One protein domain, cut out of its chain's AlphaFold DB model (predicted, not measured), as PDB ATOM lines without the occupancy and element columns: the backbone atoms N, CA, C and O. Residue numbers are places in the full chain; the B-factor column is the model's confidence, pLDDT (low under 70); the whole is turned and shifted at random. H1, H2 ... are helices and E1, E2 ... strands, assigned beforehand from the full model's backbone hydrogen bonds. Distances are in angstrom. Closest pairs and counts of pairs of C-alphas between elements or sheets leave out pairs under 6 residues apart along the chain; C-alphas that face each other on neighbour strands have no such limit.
ATOM      1  N   THR A 327      23.130  30.279  41.380       46.56
ATOM      2  CA  THR A 327      22.888  30.232  39.929       46.56
ATOM      3  C   THR A 327      23.932  31.033  39.126       46.56
ATOM      4  O   THR A 327      24.288  32.146  39.512       46.56
ATOM      5  N   ASP A 328      24.372  30.532  37.957       51.66
ATOM      6  CA  ASP A 328      25.130  31.296  36.925       51.66
ATOM      7  C   ASP A 328      24.627  32.720  36.772       51.66
ATOM      8  O   ASP A 328      25.364  33.696  36.634       51.66
ATOM      9  N   LEU A 329      23.311  32.806  36.874       58.22
ATOM     10  CA  LEU A 329      22.543  34.011  36.821       58.22
ATOM     11  C   LEU A 329      22.866  34.978  37.964       58.22
ATOM     12  O   LEU A 329      23.146  36.136  37.677       58.22
ATOM     13  N   ARG A 330      22.911  34.536  39.227       68.50
ATOM     14  CA  ARG A 330      23.250  35.387  40.379       68.50
ATOM     15  C   ARG A 330      24.653  35.961  40.274       68.50
ATOM     16  O   ARG A 330      24.833  37.158  40.499       68.50
ATOM     17  N   ALA A 331      25.642  35.140  39.929       61.03
ATOM     18  CA  ALA A 331      27.024  35.591  39.768       61.03
ATOM     19  C   ALA A 331      27.141  36.608  38.622       61.03
ATOM     20  O   ALA A 331      27.649  37.711  38.831       61.03
ATOM     21  N   LYS A 332      26.560  36.291  37.457       72.69
ATOM     22  CA  LYS A 332      26.484  37.191  36.299       72.69
ATOM     23  C   LYS A 332      25.793  38.512  36.644       72.69
ATOM     24  O   LYS A 332      26.296  39.579  36.307       72.69
ATOM     25  N   PHE A 333      24.646  38.466  37.317       83.81
ATOM     26  CA  PHE A 333      23.910  39.664  37.721       83.81
ATOM     27  C   PHE A 333      24.706  40.471  38.742       83.81
ATOM     28  O   PHE A 333      24.748  41.691  38.647       83.81
ATOM     29  N   THR A 334      25.401  39.814  39.671       80.56
ATOM     30  CA  THR A 334      26.280  40.490  40.632       80.56
ATOM     31  C   THR A 334      27.428  41.202  39.914       80.56
ATOM     32  O   THR A 334      27.688  42.368  40.199       80.56
ATOM     33  N   GLU A 335      28.082  40.552  38.951       80.44
ATOM     34  CA  GLU A 335      29.153  41.151  38.147       80.44
ATOM     35  C   GLU A 335      28.647  42.346  37.332       80.44
ATOM     36  O   GLU A 335      29.204  43.437  37.436       80.44
ATOM     37  N   ILE A 336      27.541  42.180  36.601       81.38
ATOM     38  CA  ILE A 336      26.919  43.267  35.832       81.38
ATOM     39  C   ILE A 336      26.525  44.411  36.762       81.38
ATOM     40  O   ILE A 336      26.811  45.566  36.450       81.38
ATOM     41  N   SER A 337      25.931  44.108  37.919       86.56
ATOM     42  CA  SER A 337      25.515  45.127  38.879       86.56
ATOM     43  C   SER A 337      26.697  45.977  39.333       86.56
ATOM     44  O   SER A 337      26.536  47.183  39.428       86.56
ATOM     45  N   ARG A 338      27.894  45.406  39.522       86.19
ATOM     46  CA  ARG A 338      29.103  46.165  39.893       86.19
ATOM     47  C   ARG A 338      29.566  47.131  38.799       86.19
ATOM     48  O   ARG A 338      30.282  48.072  39.111       86.19
ATOM     49  N   THR A 339      29.168  46.907  37.544       85.94
ATOM     50  CA  THR A 339      29.487  47.799  36.412       85.94
ATOM     51  C   THR A 339      28.491  48.937  36.220       85.94
ATOM     52  O   THR A 339      28.782  49.850  35.461       85.94
ATOM     53  N   ILE A 340      27.324  48.878  36.868       85.19
ATOM     54  CA  ILE A 340      26.290  49.911  36.769       85.19
ATOM     55  C   ILE A 340      26.523  50.918  37.903       85.19
ATOM     56  O   ILE A 340      26.458  50.555  39.078       85.19
ATOM     57  N   THR A 341      26.829  52.168  37.583       84.75
ATOM     58  CA  THR A 341      27.054  53.230  38.578       84.75
ATOM     59  C   THR A 341      25.731  53.816  39.079       84.75
ATOM     60  O   THR A 341      24.678  53.557  38.503       84.75
ATOM     61  N   SER A 342      25.746  54.586  40.171       79.50
ATOM     62  CA  SER A 342      24.531  55.283  40.624       79.50
ATOM     63  C   SER A 342      24.073  56.363  39.636       79.50
ATOM     64  O   SER A 342      22.873  56.555  39.446       79.50
ATOM     65  N   GLU A 343      25.017  57.000  38.934       79.25
ATOM     66  CA  GLU A 343      24.737  57.952  37.851       79.25
ATOM     67  C   GLU A 343      23.994  57.268  36.692       79.25
ATOM     68  O   GLU A 343      22.985  57.789  36.218       79.25
ATOM     69  N   ASP A 344      24.406  56.051  36.304       80.50
ATOM     70  CA  ASP A 344      23.715  55.249  35.276       80.50
ATOM     71  C   ASP A 344      22.260  54.919  35.657       80.50
ATOM     72  O   ASP A 344      21.418  54.676  34.790       80.50
ATOM     73  N   LEU A 345      21.953  54.878  36.959       82.06
ATOM     74  CA  LEU A 345      20.610  54.610  37.475       82.06
ATOM     75  C   LEU A 345      19.765  55.880  37.639       82.06
ATOM     76  O   LEU A 345      18.545  55.778  37.797       82.06
ATOM     77  N   GLY A 346      20.368  57.061  37.508       69.12
ATOM     78  CA  GLY A 346      19.687  58.353  37.553       69.12
ATOM     79  C   GLY A 346      19.861  59.144  38.850       69.12
ATOM     80  O   GLY A 346      19.057  60.048  39.086       69.12
ATOM     81  N   GLN A 367      11.158  60.908  40.176       75.44
ATOM     82  CA  GLN A 367      10.539  59.679  40.662       75.44
ATOM     83  C   GLN A 367      11.583  58.562  40.597       75.44
ATOM     84  O   GLN A 367      12.056  58.228  39.508       75.44
ATOM     85  N   LEU A 368      11.965  58.021  41.755       86.44
ATOM     86  CA  LEU A 368      12.996  56.995  41.883       86.44
ATOM     87  C   LEU A 368      12.431  55.765  42.595       86.44
ATOM     88  O   LEU A 368      11.932  55.864  43.715       86.44
ATOM     89  N   LEU A 369      12.560  54.592  41.978       86.81
ATOM     90  CA  LEU A 369      12.226  53.322  42.611       86.81
ATOM     91  C   LEU A 369      13.213  53.044  43.752       86.81
ATOM     92  O   LEU A 369      14.425  52.980  43.535       86.81
ATOM     93  N   LEU A 370      12.679  52.878  44.959       86.12
ATOM     94  CA  LEU A 370      13.378  52.735  46.239       86.12
ATOM     95  C   LEU A 370      14.421  53.819  46.529       86.12
ATOM     96  O   LEU A 370      15.360  53.551  47.284       86.12
ATOM     97  N   ASP A 371      14.234  55.010  45.953       84.62
ATOM     98  CA  ASP A 371      15.181  56.130  45.990       84.62
ATOM     99  C   ASP A 371      16.490  55.868  45.219       84.62
ATOM    100  O   ASP A 371      17.477  56.562  45.429       84.62
ATOM    101  N   LEU A 372      16.508  54.866  44.328       84.19
ATOM    102  CA  LEU A 372      17.724  54.386  43.657       84.19
ATOM    103  C   LEU A 372      17.650  54.389  42.129       84.19
ATOM    104  O   LEU A 372      18.664  54.616  41.475       84.19
ATOM    105  N   TYR A 373      16.490  54.080  41.544       88.56
ATOM    106  CA  TYR A 373      16.377  53.891  40.096       88.56
ATOM    107  C   TYR A 373      15.372  54.848  39.465       88.56
ATOM    108  O   TYR A 373      14.177  54.777  39.738       88.56
ATOM    109  N   SER A 374      15.832  55.677  38.536       90.69
ATOM    110  CA  SER A 374      14.956  56.360  37.585       90.69
ATOM    111  C   SER A 374      14.331  55.365  36.598       90.69
ATOM    112  O   SER A 374      14.813  54.242  36.438       90.69
ATOM    113  N   LEU A 375      13.290  55.791  35.877       88.81
ATOM    114  CA  LEU A 375      12.669  54.975  34.825       88.81
ATOM    115  C   LEU A 375      13.694  54.533  33.759       88.81
ATOM    116  O   LEU A 375      13.759  53.353  33.415       88.81
ATOM    117  N   ASN A 376      14.552  55.458  33.308       88.44
ATOM    118  CA  ASN A 376      15.641  55.155  32.371       88.44
ATOM    119  C   ASN A 376      16.673  54.202  32.985       88.44
ATOM    120  O   ASN A 376      17.149  53.293  32.310       88.44
ATOM    121  N   GLY A 377      16.999  54.382  34.268       89.88
ATOM    122  CA  GLY A 377      17.911  53.502  34.996       89.88
ATOM    123  C   GLY A 377      17.394  52.065  35.093       89.88
ATOM    124  O   GLY A 377      18.164  51.116  34.940       89.88
ATOM    125  N   ILE A 378      16.082  51.884  35.294       91.69
ATOM    126  CA  ILE A 378      15.440  50.564  35.249       91.69
ATOM    127  C   ILE A 378      15.568  49.945  33.860       91.69
ATOM    128  O   ILE A 378      16.026  48.806  33.755       91.69
ATOM    129  N   GLU A 379      15.196  50.667  32.801       93.75
ATOM    130  CA  GLU A 379      15.287  50.148  31.432       93.75
ATOM    131  C   GLU A 379      16.733  49.765  31.075       93.75
ATOM    132  O   GLU A 379      16.986  48.664  30.575       93.75
ATOM    133  N   PHE A 380      17.698  50.618  31.427       90.62
ATOM    134  CA  PHE A 380      19.121  50.345  31.255       90.62
ATOM    135  C   PHE A 380      19.562  49.083  32.009       90.62
ATOM    136  O   PHE A 380      20.234  48.222  31.435       90.62
ATOM    137  N   ALA A 381      19.150  48.918  33.268       89.94
ATOM    138  CA  ALA A 381      19.454  47.720  34.046       89.94
ATOM    139  C   ALA A 381      18.855  46.455  33.404       89.94
ATOM    140  O   ALA A 381      19.550  45.447  33.260       89.94
ATOM    141  N   PHE A 382      17.600  46.514  32.957       94.38
ATOM    142  CA  PHE A 382      16.918  45.425  32.251       94.38
ATOM    143  C   PHE A 382      17.652  45.010  30.961       94.38
ATOM    144  O   PHE A 382      17.776  43.812  30.674       94.38
ATOM    145  N   GLU A 383      18.182  45.972  30.201       90.50
ATOM    146  CA  GLU A 383      19.010  45.708  29.020       90.50
ATOM    147  C   GLU A 383      20.348  45.061  29.408       90.50
ATOM    148  O   GLU A 383      20.720  44.018  28.864       90.50
ATOM    149  N   ARG A 384      21.055  45.635  30.392       88.44
ATOM    150  CA  ARG A 384      22.379  45.170  30.838       88.44
ATOM    151  C   ARG A 384      22.340  43.763  31.419       88.44
ATOM    152  O   ARG A 384      23.222  42.963  31.112       88.44
ATOM    153  N   TYR A 385      21.312  43.431  32.199       86.88
ATOM    154  CA  TYR A 385      21.104  42.075  32.713       86.88
ATOM    155  C   TYR A 385      20.709  41.069  31.612       86.88
ATOM    156  O   TYR A 385      20.841  39.855  31.800       86.88
ATOM    157  N   GLY A 386      20.310  41.551  30.429       86.81
ATOM    158  CA  GLY A 386      19.904  40.733  29.286       86.81
ATOM    159  C   GLY A 386      18.450  40.261  29.352       86.81
ATOM    160  O   GLY A 386      18.068  39.367  28.596       86.81
ATOM    161  N   ILE A 387      17.635  40.855  30.226       91.88
ATOM    162  CA  ILE A 387      16.217  40.512  30.390       91.88
ATOM    163  C   ILE A 387      15.449  40.893  29.123       91.88
ATOM    164  O   ILE A 387      14.733  40.066  28.559       91.88
ATOM    165  N   LEU A 388      15.658  42.110  28.605       94.00
ATOM    166  CA  LEU A 388      15.012  42.551  27.362       94.00
ATOM    167  C   LEU A 388      15.450  41.713  26.160       94.00
ATOM    168  O   LEU A 388      14.629  41.428  25.293       94.00
ATOM    169  N   ALA A 389      16.703  41.249  26.120       85.56
ATOM    170  CA  ALA A 389      17.172  40.344  25.073       85.56
ATOM    171  C   ALA A 389      16.393  39.017  25.076       85.56
ATOM    172  O   ALA A 389      15.903  38.604  24.027       85.56
ATOM    173  N   LYS A 390      16.174  38.407  26.249       83.44
ATOM    174  CA  LYS A 390      15.330  37.206  26.368       83.44
ATOM    175  C   LYS A 390      13.892  37.474  25.932       83.44
ATOM    176  O   LYS A 390      13.308  36.679  25.207       83.44
ATOM    177  N   ILE A 391      13.320  38.612  26.317       91.31
ATOM    178  CA  ILE A 391      11.959  38.970  25.898       91.31
ATOM    179  C   ILE A 391      11.888  39.180  24.368       91.31
ATOM    180  O   ILE A 391      10.901  38.795  23.736       91.31
ATOM    181  N   ARG A 392      12.949  39.703  23.731       91.19
ATOM    182  CA  ARG A 392      13.050  39.788  22.260       91.19
ATOM    183  C   ARG A 392      13.072  38.417  21.586       91.19
ATOM    184  O   ARG A 392      12.461  38.278  20.527       91.19
ATOM    185  N   ASP A 393      13.697  37.410  22.195       84.75
ATOM    186  CA  ASP A 393      13.699  36.032  21.675       84.75
ATOM    187  C   ASP A 393      12.287  35.420  21.637       84.75
ATOM    188  O   ASP A 393      11.995  34.570  20.797       84.75
ATOM    189  N   HIS A 394      11.372  35.920  22.475       83.31
ATOM    190  CA  HIS A 394       9.944  35.587  22.444       83.31
ATOM    191  C   HIS A 394       9.146  36.384  21.387       83.31
ATOM    192  O   HIS A 394       7.920  36.286  21.310       83.31
ATOM    193  N   GLY A 395       9.821  37.171  20.544       87.94
ATOM    194  CA  GLY A 395       9.215  37.926  19.444       87.94
ATOM    195  C   GLY A 395       8.635  39.288  19.837       87.94
ATOM    196  O   GLY A 395       7.962  39.922  19.015       87.94
ATOM    197  N   PHE A 396       8.886  39.744  21.066       91.75
ATOM    198  CA  PHE A 396       8.476  41.060  21.552       91.75
ATOM    199  C   PHE A 396       9.510  42.146  21.225       91.75
ATOM    200  O   PHE A 396      10.695  41.894  21.028       91.75
ATOM    201  N   SER A 397       9.045  43.383  21.117       90.62
ATOM    202  CA  SER A 397       9.829  44.565  20.750       90.62
ATOM    203  C   SER A 397       9.089  45.831  21.196       90.62
ATOM    204  O   SER A 397       7.952  45.724  21.648       90.62
ATOM    205  N   HIS A 398       9.677  47.019  21.017       91.19
ATOM    206  CA  HIS A 398       9.056  48.297  21.409       91.19
ATOM    207  C   HIS A 398       8.665  48.304  22.897       91.19
ATOM    208  O   HIS A 398       7.485  48.375  23.240       91.19
ATOM    209  N   PHE A 399       9.671  48.133  23.755       94.44
ATOM    210  CA  PHE A 399       9.499  48.112  25.202       94.44
ATOM    211  C   PHE A 399       9.094  49.488  25.718       94.44
ATOM    212  O   PHE A 399       9.613  50.500  25.257       94.44
ATOM    213  N   HIS A 400       8.148  49.504  26.649       93.50
ATOM    214  CA  HIS A 400       7.656  50.708  27.305       93.50
ATOM    215  C   HIS A 400       7.522  50.419  28.794       93.50
ATOM    216  O   HIS A 400       6.780  49.511  29.179       93.50
ATOM    217  N   PHE A 401       8.262  51.160  29.612       95.44
ATOM    218  CA  PHE A 401       8.195  51.048  31.060       95.44
ATOM    219  C   PHE A 401       7.294  52.137  31.638       95.44
ATOM    220  O   PHE A 401       7.330  53.288  31.206       95.44
ATOM    221  N   GLU A 402       6.522  51.778  32.657       94.75
ATOM    222  CA  GLU A 402       5.787  52.727  33.490       94.75
ATOM    223  C   GLU A 402       6.173  52.507  34.944       94.75
ATOM    224  O   GLU A 402       6.340  51.368  35.380       94.75
ATOM    225  N   MET A 403       6.308  53.594  35.694       94.00
ATOM    226  CA  MET A 403       6.693  53.549  37.095       94.00
ATOM    227  C   MET A 403       5.853  54.541  37.888       94.00
ATOM    228  O   MET A 403       5.669  55.676  37.454       94.00
ATOM    229  N   ASP A 404       5.360  54.109  39.045       92.50
ATOM    230  CA  ASP A 404       4.681  54.963  40.016       92.50
ATOM    231  C   ASP A 404       5.359  54.796  41.377       92.50
ATOM    232  O   ASP A 404       5.442  53.695  41.923       92.50
ATOM    233  N   THR A 405       5.887  55.902  41.893       90.06
ATOM    234  CA  THR A 405       6.596  55.980  43.179       90.06
ATOM    235  C   THR A 405       5.979  57.029  44.100       90.06
ATOM    236  O   THR A 405       6.603  57.442  45.074       90.06
ATOM    237  N   ALA A 406       4.753  57.481  43.799       86.12
ATOM    238  CA  ALA A 406       4.061  58.477  44.610       86.12
ATOM    239  C   ALA A 406       3.779  57.974  46.035       86.12
ATOM    240  O   ALA A 406       3.792  58.766  46.977       86.12
ATOM    241  N   ASP A 407       3.551  56.666  46.184       86.12
ATOM    242  CA  ASP A 407       3.419  55.987  47.471       86.12
ATOM    243  C   ASP A 407       4.726  55.238  47.811       86.12
ATOM    244  O   ASP A 407       5.049  54.235  47.161       86.12
ATOM    245  N   PRO A 408       5.497  55.681  48.824       79.69
ATOM    246  CA  PRO A 408       6.739  55.016  49.211       79.69
ATOM    247  C   PRO A 408       6.518  53.591  49.746       79.69
ATOM    248  O   PRO A 408       7.432  52.769  49.652       79.69
ATOM    249  N   ASP A 409       5.317  53.284  50.248       82.00
ATOM    250  CA  ASP A 409       4.927  51.970  50.763       82.00
ATOM    251  C   ASP A 409       4.314  51.068  49.681       82.00
ATOM    252  O   ASP A 409       3.965  49.913  49.954       82.00
ATOM    253  N   LYS A 410       4.179  51.568  48.446       88.81
ATOM    254  CA  LYS A 410       3.647  50.814  47.311       88.81
ATOM    255  C   LYS A 410       4.177  51.358  45.986       88.81
ATOM    256  O   LYS A 410       3.472  52.040  45.245       88.81
ATOM    257  N   GLN A 411       5.406  50.987  45.658       93.75
ATOM    258  CA  GLN A 411       6.032  51.415  44.414       93.75
ATOM    259  C   GLN A 411       5.791  50.389  43.308       93.75
ATOM    260  O   GLN A 411       5.976  49.189  43.507       93.75
ATOM    261  N   LEU A 412       5.359  50.856  42.142       95.00
ATOM    262  CA  LEU A 412       4.914  50.039  41.018       95.00
ATOM    263  C   LEU A 412       5.861  50.208  39.831       95.00
ATOM    264  O   LEU A 412       6.223  51.326  39.473       95.00
ATOM    265  N   LEU A 413       6.176  49.096  39.170       96.38
ATOM    266  CA  LEU A 413       6.865  49.066  37.885       96.38
ATOM    267  C   LEU A 413       6.121  48.139  36.915       96.38
ATOM    268  O   LEU A 413       5.799  46.999  37.254       96.38
ATOM    269  N   ARG A 414       5.889  48.612  35.690       97.81
ATOM    270  CA  ARG A 414       5.275  47.853  34.595       97.81
ATOM    271  C   ARG A 414       6.157  47.864  33.360       97.81
ATOM    272  O   ARG A 414       6.785  48.872  33.055       97.81
ATOM    273  N   LEU A 415       6.137  46.760  32.623       97.44
ATOM    274  CA  LEU A 415       6.757  46.622  31.312       97.44
ATOM    275  C   LEU A 415       5.714  46.171  30.293       97.44
ATOM    276  O   LEU A 415       5.138  45.083  30.401       97.44
ATOM    277  N   TYR A 416       5.543  46.989  29.263       96.44
ATOM    278  CA  TYR A 416       4.734  46.705  28.091       96.44
ATOM    279  C   TYR A 416       5.616  46.433  26.871       96.44
ATOM    280  O   TYR A 416       6.706  46.990  26.741       96.44
ATOM    281  N   ALA A 417       5.140  45.603  25.943       94.38
ATOM    282  CA  ALA A 417       5.809  45.396  24.657       94.38
ATOM    283  C   ALA A 417       4.824  45.059  23.530       94.38
ATOM    284  O   ALA A 417       3.685  44.659  23.767       94.38
ATOM    285  N   ARG A 418       5.278  45.168  22.280       91.38
ATOM    286  CA  ARG A 418       4.542  44.754  21.075       91.38
ATOM    287  C   ARG A 418       5.143  43.481  20.483       91.38
ATOM    288  O   ARG A 418       6.364  43.374  20.363       91.38
ATOM    289  N   LYS A 419       4.311  42.534  20.045       86.00
ATOM    290  CA  LYS A 419       4.761  41.318  19.342       86.00
ATOM    291  C   LYS A 419       4.752  41.564  17.832       86.00
ATOM    292  O   LYS A 419       3.778  42.098  17.305       86.00
ATOM    293  N   LYS A 420       5.826  41.179  17.126       70.12
ATOM    294  CA  LYS A 420       6.052  41.497  15.694       70.12
ATOM    295  C   LYS A 420       4.903  41.123  14.735       70.12
ATOM    296  O   LYS A 420       4.863  41.660  13.636       70.12
ATOM    297  N   LEU A 421       3.997  40.224  15.126       61.09
ATOM    298  CA  LEU A 421       2.930  39.676  14.276       61.09
ATOM    299  C   LEU A 421       1.527  40.274  14.525       61.09
ATOM    300  O   LEU A 421       0.630  39.984  13.743       61.09
ATOM    301  N   THR A 422       1.308  41.090  15.569       59.88
ATOM    302  CA  THR A 422      -0.046  41.551  15.977       59.88
ATOM    303  C   THR A 422      -0.251  43.075  15.995       59.88
ATOM    304  O   THR A 422      -1.348  43.542  16.285       59.88
ATOM    305  N   GLY A 423       0.772  43.858  15.635       57.75
ATOM    306  CA  GLY A 423       0.648  45.243  15.154       57.75
ATOM    307  C   GLY A 423       0.255  46.347  16.149       57.75
ATOM    308  O   GLY A 423       0.978  47.335  16.259       57.75
ATOM    309  N   GLU A 424      -0.868  46.261  16.863       65.12
ATOM    310  CA  GLU A 424      -1.570  47.515  17.201       65.12
ATOM    311  C   GLU A 424      -1.535  47.967  18.671       65.12
ATOM    312  O   GLU A 424      -1.428  49.174  18.900       65.12
ATOM    313  N   LYS A 425      -1.526  47.071  19.674       82.38
ATOM    314  CA  LYS A 425      -1.554  47.472  21.102       82.38
ATOM    315  C   LYS A 425      -0.381  46.916  21.928       82.38
ATOM    316  O   LYS A 425      -0.048  45.741  21.770       82.38
ATOM    317  N   PRO A 426       0.241  47.728  22.810       88.06
ATOM    318  CA  PRO A 426       1.194  47.236  23.803       88.06
ATOM    319  C   PRO A 426       0.525  46.246  24.762       88.06
ATOM    320  O   PRO A 426      -0.600  46.467  25.206       88.06
ATOM    321  N   LEU A 427       1.226  45.163  25.080       93.44
ATOM    322  CA  LEU A 427       0.777  44.096  25.970       93.44
ATOM    323  C   LEU A 427       1.562  44.167  27.276       93.44
ATOM    324  O   LEU A 427       2.784  44.293  27.232       93.44
ATOM    325  N   LEU A 428       0.872  44.066  28.414       96.06
ATOM    326  CA  LEU A 428       1.510  44.017  29.730       96.06
ATOM    327  C   LEU A 428       2.233  42.677  29.899       96.06
ATOM    328  O   LEU A 428       1.588  41.628  29.958       96.06
ATOM    329  N   LEU A 429       3.560  42.724  29.976       96.25
ATOM    330  CA  LEU A 429       4.417  41.545  30.097       96.25
ATOM    331  C   LEU A 429       4.885  41.301  31.526       96.25
ATOM    332  O   LEU A 429       5.007  40.147  31.941       96.25
ATOM    333  N   LEU A 430       5.166  42.381  32.258       97.44
ATOM    334  CA  LEU A 430       5.595  42.328  33.646       97.44
ATOM    335  C   LEU A 430       4.955  43.455  34.447       97.44
ATOM    336  O   LEU A 430       4.907  44.594  33.991       97.44
ATOM    337  N   GLU A 431       4.506  43.132  35.653       97.38
ATOM    338  CA  GLU A 431       4.098  44.098  36.670       97.38
ATOM    339  C   GLU A 431       4.690  43.661  38.004       97.38
ATOM    340  O   GLU A 431       4.571  42.497  38.381       97.38
ATOM    341  N   VAL A 432       5.337  44.575  38.716       96.50
ATOM    342  CA  VAL A 432       5.868  44.309  40.048       96.50
ATOM    343  C   VAL A 432       5.531  45.463  40.980       96.50
ATOM    344  O   VAL A 432       5.677  46.630  40.617       96.50
ATOM    345  N   VAL A 433       5.059  45.128  42.179       96.19
ATOM    346  CA  VAL A 433       4.804  46.091  43.254       96.19
ATOM    347  C   VAL A 433       5.725  45.762  44.412       96.19
ATOM    348  O   VAL A 433       5.667  44.652  44.945       96.19
ATOM    349  N   VAL A 434       6.556  46.728  44.795       95.62
ATOM    350  CA  VAL A 434       7.561  46.573  45.845       95.62
ATOM    351  C   VAL A 434       7.442  47.631  46.932       95.62
ATOM    352  O   VAL A 434       6.966  48.742  46.695       95.62
ATOM    353  N   ARG A 435       7.922  47.291  48.126       94.12
ATOM    354  CA  ARG A 435       8.064  48.220  49.255       94.12
ATOM    355  C   ARG A 435       9.139  47.754  50.233       94.12
ATOM    356  O   ARG A 435       9.542  46.592  50.215       94.12
ATOM    357  N   LYS A 436       9.585  48.649  51.115       94.25
ATOM    358  CA  LYS A 436      10.488  48.309  52.228       94.25
ATOM    359  C   LYS A 436       9.641  47.941  53.448       94.25
ATOM    360  O   LYS A 436       8.757  48.700  53.828       94.25
ATOM    361  N   HIS A 479      -2.487  33.391  31.729       89.81
ATOM    362  CA  HIS A 479      -1.564  33.333  30.595       89.81
ATOM    363  C   HIS A 479      -0.279  32.555  30.934       89.81
ATOM    364  O   HIS A 479       0.204  32.617  32.073       89.81
ATOM    365  N   PRO A 480       0.334  31.841  29.966       85.69
ATOM    366  CA  PRO A 480       1.642  31.227  30.165       85.69
ATOM    367  C   PRO A 480       2.714  32.264  30.527       85.69
ATOM    368  O   PRO A 480       2.734  33.375  30.004       85.69
ATOM    369  N   GLY A 481       3.656  31.889  31.394       85.50
ATOM    370  CA  GLY A 481       4.769  32.764  31.771       85.50
ATOM    371  C   GLY A 481       5.841  32.896  30.678       85.50
ATOM    372  O   GLY A 481       6.117  31.942  29.946       85.50
ATOM    373  N   LEU A 482       6.529  34.044  30.646       83.44
ATOM    374  CA  LEU A 482       7.642  34.336  29.720       83.44
ATOM    375  C   LEU A 482       8.918  33.515  29.971       83.44
ATOM    376  O   LEU A 482       9.850  33.583  29.183       83.44
ATOM    377  N   GLY A 483       8.995  32.753  31.066       78.12
ATOM    378  CA  GLY A 483      10.189  31.965  31.396       78.12
ATOM    379  C   GLY A 483      11.376  32.787  31.917       78.12
ATOM    380  O   GLY A 483      12.491  32.282  31.937       78.12
ATOM    381  N   ILE A 484      11.139  34.027  32.358       83.06
ATOM    382  CA  ILE A 484      12.159  34.949  32.897       83.06
ATOM    383  C   ILE A 484      12.063  35.141  34.422       83.06
ATOM    384  O   ILE A 484      12.635  36.078  34.963       83.06
ATOM    385  N   ALA A 485      11.312  34.294  35.132       81.06
ATOM    386  CA  ALA A 485      11.070  34.466  36.569       81.06
ATOM    387  C   ALA A 485      12.367  34.455  37.400       81.06
ATOM    388  O   ALA A 485      12.526  35.290  38.288       81.06
ATOM    389  N   GLU A 486      13.314  33.570  37.069       78.75
ATOM    390  CA  GLU A 486      14.629  33.525  37.726       78.75
ATOM    391  C   GLU A 486      15.431  34.815  37.475       78.75
ATOM    392  O   GLU A 486      16.070  35.325  38.390       78.75
ATOM    393  N   ASP A 487      15.353  35.404  36.275       86.81
ATOM    394  CA  ASP A 487      16.013  36.679  35.967       86.81
ATOM    395  C   ASP A 487      15.434  37.845  36.777       86.81
ATOM    396  O   ASP A 487      16.181  38.667  37.308       86.81
ATOM    397  N   ILE A 488      14.104  37.915  36.894       91.75
ATOM    398  CA  ILE A 488      13.439  38.958  37.684       91.75
ATOM    399  C   ILE A 488      13.775  38.810  39.167       91.75
ATOM    400  O   ILE A 488      14.077  39.802  39.829       91.75
ATOM    401  N   GLN A 489      13.804  37.581  39.684       88.75
ATOM    402  CA  GLN A 489      14.248  37.320  41.049       88.75
ATOM    403  C   GLN A 489      15.685  37.808  41.280       88.75
ATOM    404  O   GLN A 489      15.949  38.487  42.270       88.75
ATOM    405  N   GLU A 490      16.621  37.497  40.380       87.81
ATOM    406  CA  GLU A 490      18.010  37.941  40.532       87.81
ATOM    407  C   GLU A 490      18.150  39.462  40.429       87.81
ATOM    408  O   GLU A 490      18.939  40.057  41.167       87.81
ATOM    409  N   MET A 491      17.341  40.120  39.594       92.44
ATOM    410  CA  MET A 491      17.264  41.580  39.579       92.44
ATOM    411  C   MET A 491      16.794  42.136  40.931       92.44
ATOM    412  O   MET A 491      17.419  43.062  41.450       92.44
ATOM    413  N   LEU A 492      15.746  41.562  41.531       93.69
ATOM    414  CA  LEU A 492      15.251  41.965  42.853       93.69
ATOM    415  C   LEU A 492      16.310  41.765  43.946       93.69
ATOM    416  O   LEU A 492      16.427  42.598  44.841       93.69
ATOM    417  N   VAL A 493      17.137  40.721  43.851       92.56
ATOM    418  CA  VAL A 493      18.280  40.513  44.756       92.56
ATOM    419  C   VAL A 493      19.331  41.612  44.596       92.56
ATOM    420  O   VAL A 493      19.828  42.120  45.601       92.56
ATOM    421  N   GLN A 494      19.669  42.026  43.369       91.75
ATOM    422  CA  GLN A 494      20.602  43.148  43.179       91.75
ATOM    423  C   GLN A 494      20.018  44.466  43.694       91.75
ATOM    424  O   GLN A 494      20.736  45.272  44.287       91.75
ATOM    425  N   LEU A 495      18.713  44.665  43.515       91.69
ATOM    426  CA  LEU A 495      17.994  45.836  44.002       91.69
ATOM    427  C   LEU A 495      17.973  45.870  45.542       91.69
ATOM    428  O   LEU A 495      18.306  46.887  46.141       91.69
ATOM    429  N   CYS A 496      17.714  44.725  46.179       93.25
ATOM    430  CA  CYS A 496      17.823  44.509  47.622       93.25
ATOM    431  C   CYS A 496      19.229  44.837  48.153       93.25
ATOM    432  O   CYS A 496      19.363  45.601  49.108       93.25
ATOM    433  N   ARG A 497      20.288  44.343  47.494       91.56
ATOM    434  CA  ARG A 497      21.684  44.636  47.868       91.56
ATOM    435  C   ARG A 497      22.016  46.122  47.771       91.56
ATOM    436  O   ARG A 497      22.649  46.658  48.672       91.56
TER     437      ARG A 497
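What this domain is: This is residues 327 to 346, 367 to 436 and 479 to 497 of the 627 residues of the protein "Hist_deacetyl domain-containing protein" of Bdellovibrionales bacterium (UniProt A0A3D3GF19). A twisted wall of three long strands, E1, E2 and E3, has H3 and H4 over one face, and its other face is bare of named helices. Farther from the sheet, H2 packs on H3, and H1 packs on H5. The printed part has 109 residues, in the order H1 H2 H3 H4 E1 E2 E3 H5, of mixed class. The sheet, E1 E2 E3, is an antiparallel meander, each strand the neighbour of the one before. The whole is compact, with a radius of gyration of the C-alphas of 14.0 A and spans of 38 by 35 by 25 A.

How they stand to each other: H1, residues 328 to 339, touches H5, residues 485 to 497, closest at the C-alphas of Arg 330 and Glu 490, 5.8 A, at a steep tilt of 42 degrees, the same way. H2, residues 342 to 345, touches H3, residues 375 to 385, closest at the C-alphas of Leu 345 and Gly 377, 3.8 A. H3 and H4, residues 387 to 393, are on the same face of the sheet, at heights of 10.2 A and 9.4 A. E1, residues 396 to 404, and E2, residues 411 to 419, form a hairpin, with N 400 and O 416 2.9 A apart. E2 and E3, residues 427 to 436, form another, with N 413 and O 432 2.9 A apart. In H1, H3, H4 and H5 every O i to N i+4 pair is within hydrogen-bond range; H2 is too short for one.

Where its parts are: H1 begins at C-alpha 328 (25.130, 31.296, 36.925) and spans 17.1 A. E1 spans 23.4 A and bends by 50 degrees at residue 399; E2 spans 27.1 A and E3 28.3 A. H5 spans 18.5 A, ending at C-alpha 497 (21.684, 44.636, 47.868).

The domain as a whole: Residues 347 to 366 and 437 to 478 are not printed, with gaps of 9.8 A and 28.9 A between C-alphas. No link printed whole is long. Residues 327 to 331, 346 and 421 to 424 are under pLDDT 70.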